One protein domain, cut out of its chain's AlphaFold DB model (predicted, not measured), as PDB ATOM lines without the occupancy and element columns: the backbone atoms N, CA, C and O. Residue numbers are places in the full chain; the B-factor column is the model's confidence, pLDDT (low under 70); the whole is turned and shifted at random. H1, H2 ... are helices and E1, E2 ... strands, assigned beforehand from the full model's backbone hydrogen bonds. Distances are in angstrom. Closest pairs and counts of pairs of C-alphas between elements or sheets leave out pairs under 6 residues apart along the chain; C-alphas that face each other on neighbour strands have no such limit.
ATOM      1  N   SER A   2      47.852  46.873 139.183       96.62
ATOM      2  CA  SER A   2      47.871  46.198 140.492       96.62
ATOM      3  C   SER A   2      48.191  44.701 140.362       96.62
ATOM      4  O   SER A   2      48.110  44.141 139.272       96.62
ATOM      5  N   ILE A   3      48.515  44.030 141.476       97.50
ATOM      6  CA  ILE A   3      48.816  42.583 141.482       97.50
ATOM      7  C   ILE A   3      47.615  41.757 140.990       97.50
ATOM      8  O   ILE A   3      47.797  40.806 140.238       97.50
ATOM      9  N   GLY A   4      46.392  42.126 141.394       98.25
ATOM     10  CA  GLY A   4      45.171  41.429 140.970       98.25
ATOM     11  C   GLY A   4      44.923  41.558 139.467       98.25
ATOM     12  O   GLY A   4      44.736  40.551 138.794       98.25
ATOM     13  N   GLU A   5      45.027  42.777 138.930       98.31
ATOM     14  CA  GLU A   5      44.886  43.033 137.489       98.31
ATOM     15  C   GLU A   5      45.949  42.285 136.672       98.31
ATOM     16  O   GLU A   5      45.636  41.706 135.635       98.31
ATOM     17  N   PHE A   6      47.197  42.250 137.155       98.44
ATOM     18  CA  PHE A   6      48.275  41.496 136.514       98.44
ATOM     19  C   PHE A   6      47.993  39.989 136.517       98.44
ATOM     20  O   PHE A   6      48.151  39.329 135.490       98.44
ATOM     21  N   ALA A   7      47.527  39.444 137.646       98.50
ATOM     22  CA  ALA A   7      47.171  38.034 137.765       98.50
ATOM     23  C   ALA A   7      46.031  37.635 136.820       98.50
ATOM     24  O   ALA A   7      46.124  36.608 136.149       98.50
ATOM     25  N   GLU A   8      44.984  38.454 136.729       98.69
ATOM     26  CA  GLU A   8      43.858  38.227 135.821       98.69
ATOM     27  C   GLU A   8      44.291  38.295 134.352       98.69
ATOM     28  O   GLU A   8      44.008  37.375 133.582       98.69
ATOM     29  N   ALA A   9      45.029  39.342 133.971       98.56
ATOM     30  CA  ALA A   9      45.540  39.507 132.614       98.56
ATOM     31  C   ALA A   9      46.421  38.320 132.195       98.56
ATOM     32  O   ALA A   9      46.242  37.752 131.117       98.56
ATOM     33  N   LEU A  10      47.336  37.895 133.068       98.50
ATOM     34  CA  LEU A  10      48.234  36.790 132.766       98.50
ATOM     35  C   LEU A  10      47.505  35.443 132.706       98.50
ATOM     36  O   LEU A  10      47.807  34.627 131.834       98.50
ATOM     37  N   ALA A  11      46.508  35.220 133.566       98.44
ATOM     38  CA  ALA A  11      45.672  34.026 133.507       98.44
ATOM     39  C   ALA A  11      44.921  33.918 132.168       98.44
ATOM     40  O   ALA A  11      44.870  32.831 131.591       98.44
ATOM     41  N   ILE A  12      44.405  35.034 131.637       98.44
ATOM     42  CA  ILE A  12      43.744  35.077 130.321       98.44
ATOM     43  C   ILE A  12      44.715  34.661 129.209       98.44
ATOM     44  O   ILE A  12      44.375  33.801 128.390       98.44
ATOM     45  N   VAL A  13      45.930  35.226 129.186       97.94
ATOM     46  CA  VAL A  13      46.952  34.868 128.186       97.94
ATOM     47  C   VAL A  13      47.325  33.391 128.305       97.94
ATOM     48  O   VAL A  13      47.300  32.666 127.309       97.94
ATOM     49  N   CYS A  14      47.610  32.917 129.519       97.00
ATOM     50  CA  CYS A  14      47.989  31.527 129.764       97.00
ATOM     51  C   CYS A  14      46.890  30.557 129.319       97.00
ATOM     52  O   CYS A  14      47.167  29.611 128.587       97.00
ATOM     53  N   GLN A  15      45.629  30.814 129.671       96.62
ATOM     54  CA  GLN A  15      44.520  29.946 129.280       96.62
ATOM     55  C   GLN A  15      44.334  29.888 127.758       96.62
ATOM     56  O   GLN A  15      44.039  28.823 127.216       96.62
ATOM     57  N   LYS A  16      44.519  31.014 127.060       96.06
ATOM     58  CA  LYS A  16      44.401  31.076 125.598       96.06
ATOM     59  C   LYS A  16      45.527  30.323 124.889       96.06
ATOM     60  O   LYS A  16      45.286  29.691 123.863       96.06
ATOM     61  N   HIS A  17      46.744  30.394 125.426       94.06
ATOM     62  CA  HIS A  17      47.955  29.928 124.744       94.06
ATOM     63  C   HIS A  17      48.533  28.622 125.287       94.06
ATOM     64  O   HIS A  17      49.562  28.172 124.775       94.06
ATOM     65  N   GLY A  18      47.885  28.009 126.281       93.44
ATOM     66  CA  GLY A  18      48.400  26.828 126.981       93.44
ATOM     67  C   GLY A  18      49.621  27.155 127.841       93.44
ATOM     68  O   GLY A  18      50.568  26.383 127.884       93.44
ATOM     69  N   GLY A  19      49.657  28.347 128.437       94.88
ATOM     70  CA  GLY A  19      50.751  28.819 129.280       94.88
ATOM     71  C   GLY A  19      50.682  28.257 130.701       94.88
ATOM     72  O   GLY A  19      49.610  28.155 131.295       94.88
ATOM     73  N   SER A  20      51.845  27.945 131.260       94.75
ATOM     74  CA  SER A  20      52.058  27.552 132.649       94.75
ATOM     75  C   SER A  20      53.093  28.468 133.291       94.75
ATOM     76  O   SER A  20      54.193  28.639 132.767       94.75
ATOM     77  N   VAL A  21      52.751  29.035 134.448       97.00
ATOM     78  CA  VAL A  21      53.662  29.863 135.247       97.00
ATOM     79  C   VAL A  21      54.707  28.972 135.920       97.00
ATOM     80  O   VAL A  21      54.357  28.050 136.657       97.00
ATOM     81  N   THR A  22      55.988  29.270 135.716       95.50
ATOM     82  CA  THR A  22      57.120  28.583 136.362       95.50
ATOM     83  C   THR A  22      57.755  29.419 137.471       95.50
ATOM     84  O   THR A  22      58.363  28.866 138.386       95.50
ATOM     85  N   SER A  23      57.575  30.742 137.433       96.44
ATOM     86  CA  SER A  23      58.010  31.671 138.476       96.44
ATOM     87  C   SER A  23      57.085  32.888 138.548       96.44
ATOM     88  O   SER A  23      56.566  33.340 137.534       96.44
ATOM     89  N   TRP A  24      56.901  33.433 139.754       96.81
ATOM     90  CA  TRP A  24      56.089  34.626 140.024       96.81
ATOM     91  C   TRP A  24      56.866  35.602 140.914       96.81
ATOM     92  O   TRP A  24      57.936  36.067 140.544       96.81
ATOM     93  N   GLY A  25      56.374  35.884 142.118       95.31
ATOM     94  CA  GLY A  25      56.953  36.862 143.023       95.31
ATOM     95  C   GLY A  25      58.248  36.373 143.654       95.31
ATOM     96  O   GLY A  25      58.387  35.201 144.014       95.31
ATOM     97  N   ARG A  26      59.195  37.293 143.833       95.50
ATOM     98  CA  ARG A  26      60.492  37.020 144.456       95.50
ATOM     99  C   ARG A  26      60.752  38.026 145.569       95.50
ATOM    100  O   ARG A  26      60.358  39.181 145.496       95.50
ATOM    101  N   THR A  27      61.462  37.605 146.611       95.56
ATOM    102  CA  THR A  27      62.108  38.588 147.494       95.56
ATOM    103  C   THR A  27      63.295  39.207 146.758       95.56
ATOM    104  O   THR A  27      63.902  38.532 145.927       95.56
ATOM    105  N   VAL A  28      63.693  40.436 147.103       94.12
ATOM    106  CA  VAL A  28      64.885  41.089 146.516       94.12
ATOM    107  C   VAL A  28      66.120  40.189 146.617       94.12
ATOM    108  O   VAL A  28      66.817  39.968 145.631       94.12
ATOM    109  N   LYS A  29      66.351  39.575 147.788       95.88
ATOM    110  CA  LYS A  29      67.469  38.642 147.995       95.88
ATOM    111  C   LYS A  29      67.422  37.460 147.025       95.88
ATOM    112  O   LYS A  29      68.462  37.064 146.506       95.88
ATOM    113  N   HIS A  30      66.241  36.880 146.812       95.50
ATOM    114  CA  HIS A  30      66.102  35.764 145.886       95.50
ATOM    115  C   HIS A  30      66.294  36.213 144.436       95.50
ATOM    116  O   HIS A  30      67.042  35.556 143.720       95.50
ATOM    117  N   SER A  31      65.708  37.346 144.039       94.19
ATOM    118  CA  SER A  31      65.891  37.907 142.700       94.19
ATOM    119  C   SER A  31      67.372  38.096 142.360       94.19
ATOM    120  O   SER A  31      67.866  37.506 141.402       94.19
ATOM    121  N   VAL A  32      68.122  38.788 143.223       93.00
ATOM    122  CA  VAL A  32      69.571  38.979 143.044       93.00
ATOM    123  C   VAL A  32      70.315  37.639 142.976       93.00
ATOM    124  O   VAL A  32      71.230  37.479 142.175       93.00
ATOM    125  N   SER A  33      69.914  36.639 143.775       94.56
ATOM    126  CA  SER A  33      70.565  35.318 143.768       94.56
ATOM    127  C   SER A  33      70.387  34.532 142.465       94.56
ATOM    128  O   SER A  33      71.216  33.673 142.172       94.56
ATOM    129  N   VAL A  34      69.334  34.820 141.693       90.94
ATOM    130  CA  VAL A  34      69.051  34.172 140.401       90.94
ATOM    131  C   VAL A  34      69.430  35.054 139.206       90.94
ATOM    132  O   VAL A  34      69.079  34.732 138.077       90.94
ATOM    133  N   GLY A  35      70.172  36.143 139.439       88.94
ATOM    134  CA  GLY A  35      70.665  37.043 138.391       88.94
ATOM    135  C   GLY A  35      69.737  38.211 138.043       88.94
ATOM    136  O   GLY A  35      70.037  38.950 137.109       88.94
ATOM    137  N   GLY A  36      68.643  38.396 138.788       88.62
ATOM    138  CA  GLY A  36      67.819  39.603 138.736       88.62
ATOM    139  C   GLY A  36      68.448  40.779 139.492       88.62
ATOM    140  O   GLY A  36      69.628  40.764 139.854       88.62
ATOM    141  N   PHE A  37      67.656  41.817 139.751       89.38
ATOM    142  CA  PHE A  37      68.112  43.051 140.395       89.38
ATOM    143  C   PHE A  37      67.071  43.589 141.383       89.38
ATOM    144  O   PHE A  37      65.912  43.182 141.376       89.38
ATOM    145  N   ASP A  38      67.489  44.494 142.269       88.19
ATOM    146  CA  ASP A  38      66.555  45.156 143.180       88.19
ATOM    147  C   ASP A  38      65.585  46.047 142.397       88.19
ATOM    148  O   ASP A  38      66.002  46.893 141.605       88.19
ATOM    149  N   GLY A  39      64.291  45.840 142.622       86.06
ATOM    150  CA  GLY A  39      63.241  46.512 141.878       86.06
ATOM    151  C   GLY A  39      63.009  45.941 140.485       86.06
ATOM    152  O   GLY A  39      62.523  46.682 139.642       86.06
ATOM    153  N   ASP A  40      63.331  44.672 140.214       89.75
ATOM    154  CA  ASP A  40      62.794  43.977 139.037       89.75
ATOM    155  C   ASP A  40      61.290  43.645 139.220       89.75
ATOM    156  O   ASP A  40      60.819  43.567 140.364       89.75
ATOM    157  N   PRO A  41      60.524  43.406 138.136       94.81
ATOM    158  CA  PRO A  41      59.081  43.152 138.204       94.81
ATOM    159  C   PRO A  41      58.658  42.042 139.180       94.81
ATOM    160  O   PRO A  41      57.627  42.165 139.856       94.81
ATOM    161  N   HIS A  42      59.448  40.971 139.321       96.69
ATOM    162  CA  HIS A  42      59.140  39.881 140.246       96.69
ATOM    163  C   HIS A  42      59.152  40.339 141.704       96.69
ATOM    164  O   HIS A  42      58.387  39.809 142.515       96.69
ATOM    165  N   THR A  43      59.981  41.325 142.068       95.69
ATOM    166  CA  THR A  43      60.025  41.832 143.451       95.69
ATOM    167  C   THR A  43      58.746  42.545 143.864       95.69
ATOM    168  O   THR A  43      58.443  42.621 145.056       95.69
ATOM    169  N   TRP A  44      57.961  43.027 142.897       94.25
ATOM    170  CA  TRP A  44      56.674  43.684 143.136       94.25
ATOM    171  C   TRP A  44      55.483  42.773 142.816       94.25
ATOM    172  O   TRP A  44      54.349  43.239 142.821       94.25
ATOM    173  N   PHE A  45      55.724  41.475 142.572       96.25
ATOM    174  CA  PHE A  45      54.702  40.497 142.165       96.25
ATOM    175  C   PHE A  45      53.982  40.886 140.860       96.25
ATOM    176  O   PHE A  45      52.837  40.498 140.633       96.25
ATOM    177  N   LEU A  46      54.680  41.639 140.008       97.00
ATOM    178  CA  LEU A  46      54.250  42.086 138.684       97.00
ATOM    179  C   LEU A  46      55.165  41.515 137.588       97.00
ATOM    180  O   LEU A  46      55.238  42.058 136.496       97.00
ATOM    181  N   GLY A  47      55.903  40.451 137.902       97.12
ATOM    182  CA  GLY A  47      56.774  39.721 136.991       97.12
ATOM    183  C   GLY A  47      56.460  38.238 137.074       97.12
ATOM    184  O   GLY A  47      56.307  37.707 138.182       97.12
ATOM    185  N   ALA A  48      56.368  37.570 135.932       98.19
ATOM    186  CA  ALA A  48      56.108  36.141 135.884       98.19
ATOM    187  C   ALA A  48      56.771  35.486 134.680       98.19
ATOM    188  O   ALA A  48      56.742  36.028 133.581       98.19
ATOM    189  N   ASP A  49      57.287  34.284 134.895       97.44
ATOM    190  CA  ASP A  49      57.936  33.494 133.857       97.44
ATOM    191  C   ASP A  49      56.967  32.397 133.421       97.44
ATOM    192  O   ASP A  49      56.405  31.680 134.260       97.44
ATOM    193  N   VAL A  50      56.746  32.283 132.115       97.25
ATOM    194  CA  VAL A  50      55.749  31.394 131.514       97.25
ATOM    195  C   VAL A  50      56.378  30.539 130.426       97.25
ATOM    196  O   VAL A  50      57.222  30.973 129.647       97.25
ATOM    197  N   VAL A  51      55.925  29.298 130.361       95.69
ATOM    198  CA  VAL A  51      56.246  28.334 129.308       95.69
ATOM    199  C   VAL A  51      54.945  27.747 128.772       95.69
ATOM    200  O   VAL A  51      53.949  27.725 129.493       95.69
ATOM    201  N   TYR A  52      54.924  27.259 127.538       93.88
ATOM    202  CA  TYR A  52      53.681  26.837 126.884       93.88
ATOM    203  C   TYR A  52      53.637  25.342 126.617       93.88
ATOM    204  O   TYR A  52      54.664  24.687 126.460       93.88
ATOM    205  N   ASP A  53      52.442  24.789 126.503       89.94
ATOM    206  CA  ASP A  53      52.267  23.410 126.082       89.94
ATOM    207  C   ASP A  53      52.833  23.201 124.673       89.94
ATOM    208  O   ASP A  53      52.444  23.867 123.709       89.94
ATOM    209  N   ARG A  54      53.745  22.232 124.543       80.69
ATOM    210  CA  ARG A  54      54.250  21.777 123.247       80.69
ATOM    211  C   ARG A  54      53.385  20.612 122.755       80.69
ATOM    212  O   ARG A  54      53.360  19.569 123.418       80.69
ATOM    213  N   PRO A  55      52.713  20.724 121.592       74.44
ATOM    214  CA  PRO A  55      51.901  19.637 121.060       74.44
ATOM    215  C   PRO A  55      52.694  18.325 120.952       74.44
ATOM    216  O   PRO A  55      53.733  18.267 120.297       74.44
ATOM    217  N   GLY A  56      52.202  17.267 121.604       71.44
ATOM    218  CA  GLY A  56      52.792  15.924 121.543       71.44
ATOM    219  C   GLY A  56      54.029  15.683 122.420       71.44
ATOM    220  O   GLY A  56      54.629  14.614 122.311       71.44
ATOM    221  N   ALA A  57      54.422  16.620 123.289       68.62
ATOM    222  CA  ALA A  57      55.554  16.433 124.200       68.62
ATOM    223  C   ALA A  57      55.142  15.749 125.519       68.62
ATOM    224  O   ALA A  57      54.111  16.071 126.101       68.62
ATOM    225  N   ALA A  58      55.974  14.823 126.014       63.31
ATOM    226  CA  ALA A  58      55.786  14.182 127.323       63.31
ATOM    227  C   ALA A  58      56.249  15.070 128.495       63.31
ATOM    228  O   ALA A  58      55.770  14.915 129.612       63.31
ATOM    229  N   VAL A  59      57.198  15.971 128.233       67.75
ATOM    230  CA  VAL A  59      57.663  17.088 129.070       67.75
ATOM    231  C   VAL A  59      58.574  17.975 128.207       67.75
ATOM    232  O   VAL A  59      59.016  17.554 127.138       67.75
ATOM    233  N   ALA A  60      58.871  19.172 128.714       58.16
ATOM    234  CA  ALA A  60      59.466  20.335 128.051       58.16
ATOM    235  C   ALA A  60      58.446  21.128 127.223       58.16
ATOM    236  O   ALA A  60      58.314  20.999 126.006       58.16
ATOM    237  N   PHE A  88      56.690  37.926 131.554       98.06
ATOM    238  CA  PHE A  88      55.570  38.856 131.541       98.06
ATOM    239  C   PHE A  88      55.740  39.930 132.607       98.06
ATOM    240  O   PHE A  88      56.012  39.627 133.767       98.06
ATOM    241  N   GLN A  89      55.477  41.175 132.219       97.75
ATOM    242  CA  GLN A  89      55.471  42.348 133.095       97.75
ATOM    243  C   GLN A  89      54.435  43.378 132.607       97.75
ATOM    244  O   GLN A  89      53.984  43.289 131.462       97.75
ATOM    245  N   PRO A  90      54.044  44.383 133.411       97.56
ATOM    246  CA  PRO A  90      53.239  45.501 132.932       97.56
ATOM    247  C   PRO A  90      53.877  46.198 131.724       97.56
ATOM    248  O   PRO A  90      55.094  46.391 131.663       97.56
ATOM    249  N   ALA A  91      53.056  46.604 130.757       95.94
ATOM    250  CA  ALA A  91      53.530  47.281 129.551       95.94
ATOM    251  C   ALA A  91      54.177  48.643 129.844       95.94
ATOM    252  O   ALA A  91      55.108  49.050 129.151       95.94
ATOM    253  N   ASP A  92      53.708  49.319 130.892       91.06
ATOM    254  CA  ASP A  92      54.221  50.592 131.396       91.06
ATOM    255  C   ASP A  92      55.364  50.423 132.408       91.06
ATOM    256  O   ASP A  92      55.755  51.385 133.073       91.06
ATOM    257  N   TRP A  93      55.914  49.214 132.541       88.56
ATOM    258  CA  TRP A  93      57.048  48.975 133.416       88.56
ATOM    259  C   TRP A  93      58.292  49.735 132.943       88.56
ATOM    260  O   TRP A  93      58.801  49.509 131.842       88.56
ATOM    261  N   ILE A  94      58.805  50.599 133.818       77.62
ATOM    262  CA  ILE A  94      60.014  51.403 133.619       77.62
ATOM    263  C   ILE A  94      61.045  50.928 134.635       77.62
ATOM    264  O   ILE A  94      60.775  50.912 135.841       77.62
ATOM    265  N   ASN A  95      62.237  50.572 134.161       68.88
ATOM    266  CA  ASN A  95      63.330  50.198 135.039       68.88
ATOM    267  C   ASN A  95      63.919  51.474 135.646       68.88
ATOM    268  O   ASN A  95      64.881  52.050 135.143       68.88
ATOM    269  N   ARG A  96      63.345  51.929 136.762       56.12
ATOM    270  CA  ARG A  96      63.753  53.188 137.405       56.12
ATOM    271  C   ARG A  96      65.221  53.209 137.852       56.12
ATOM    272  O   ARG A  96      65.760  54.293 138.042       56.12
ATOM    273  N   ALA A  97      65.872  52.051 137.987       53.41
ATOM    274  CA  ALA A  97      67.300  51.955 138.288       53.41
ATOM    275  C   ALA A  97      68.202  52.141 137.049       53.41
ATOM    276  O   ALA A  97      69.366  52.508 137.197       53.41
TER     277      ALA A  97
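AT A GLANCE: This is residues 2 to 60 and 88 to 97 of the 104 residues of an uncharacterized protein of Chloroflexi bacterium (UniProt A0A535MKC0). Look for one long helix, H1, lying over a narrow ribbon of two antiparallel strands, E1 and E2, with two short helices, H2 and H3, at the end of the ribbon where E1 stops and E2 starts. A third, very short strand, E3, comes close to the start of E2 after a cut in the chain; the piece after E2, residues 53 to 60, and the last printed residues reach toward opposite ends of the long axis. The printed part has 69 residues with three named helices and three named strands, in the order H1, E1, H2, H3, E2, E3; the sheet has the order E1 - E2, and E3 pairs with no named strand. The class is mixed, helices and strands. The whole is only just loose, close to compact, with a radius of gyration of the C-alphas of 13.4 A, and it is elongated, spanning 42 by 26 by 16 A.

HOW THE PARTS SIT: Start with H1, residues 3 to 17, and then find E1, residues 19 to 23, just after it: the closest C-alphas of the two are those of Cys 14 and Ser 20, 6.4 A apart. Next look at E2, residues 48 to 52, the antiparallel neighbour of E1, with 141 degrees between their N-to-C directions. Across this pair you will find N 20 and O 51 within hydrogen-bond range at 2.8 A, and N 49 and O 23 at 2.9 A; C-alphas 19 and 52 face each other at 4.3 A. The closest C-alphas of H1 and E2 are those of His 17 and Tyr 52, 6.8 A apart. Go on from E1 to H2, residues 28 to 33, which is apart from H1 and from E2. H2 and H3, residues 41 to 44, only just touch, with 3 pairs of C-alphas within 8 A, the closest being those of Val 28 and Thr 43 at 5.8 A. H3 is only just apart from H1, with the closest C-alphas 8.1 A from each other. Last comes E3, residues 88 to 90: its closest C-alpha pair with E2 is Phe 88 and Ala 48, 5.1 A apart, and with H1 it is Pro 90 and Phe 6, 7.3 A apart. E3 is apart from E1 and H2. In H1 and H2 every O i to N i+4 pair is within hydrogen-bond range, and H3 is too short for such a pair.

IN THESE COORDINATES: Find C-alpha 3 at (48.816, 42.583, 141.482); from there H1 runs 21.0 A to C-alpha 17 at (47.955, 29.928, 124.744). One residue further on, E1 covers 12.1 A from Gly 19 to Ser 23. H2 goes from Val 28 to Ser 33, 8.6 A, and H3 from Pro 41 to Trp 44, 5.5 A. E2 covers 13.2 A from Ala 48 to Tyr 52. After the cut, E3 runs 7.2 A from Phe 88 to C-alpha 90 at (53.239, 45.501, 132.932).

THE WHOLE: The two C-alphas farthest apart are those of Gly 56 and Ala 97, 42.3 A. Residues 61 to 87 are not printed, and C-alphas 60 and 88 are 19.2 A apart across this cut, in the link from E2 to E3. Of the links printed whole, H1 to E1, E1 to H2 and H3 to E2 are tight, H2 to H3 is short but not tight, and none is long. Mean pLDDT of the printed part is 90.7; look for low confidence, under 70, at residues 57 to 60 and 95 to 97.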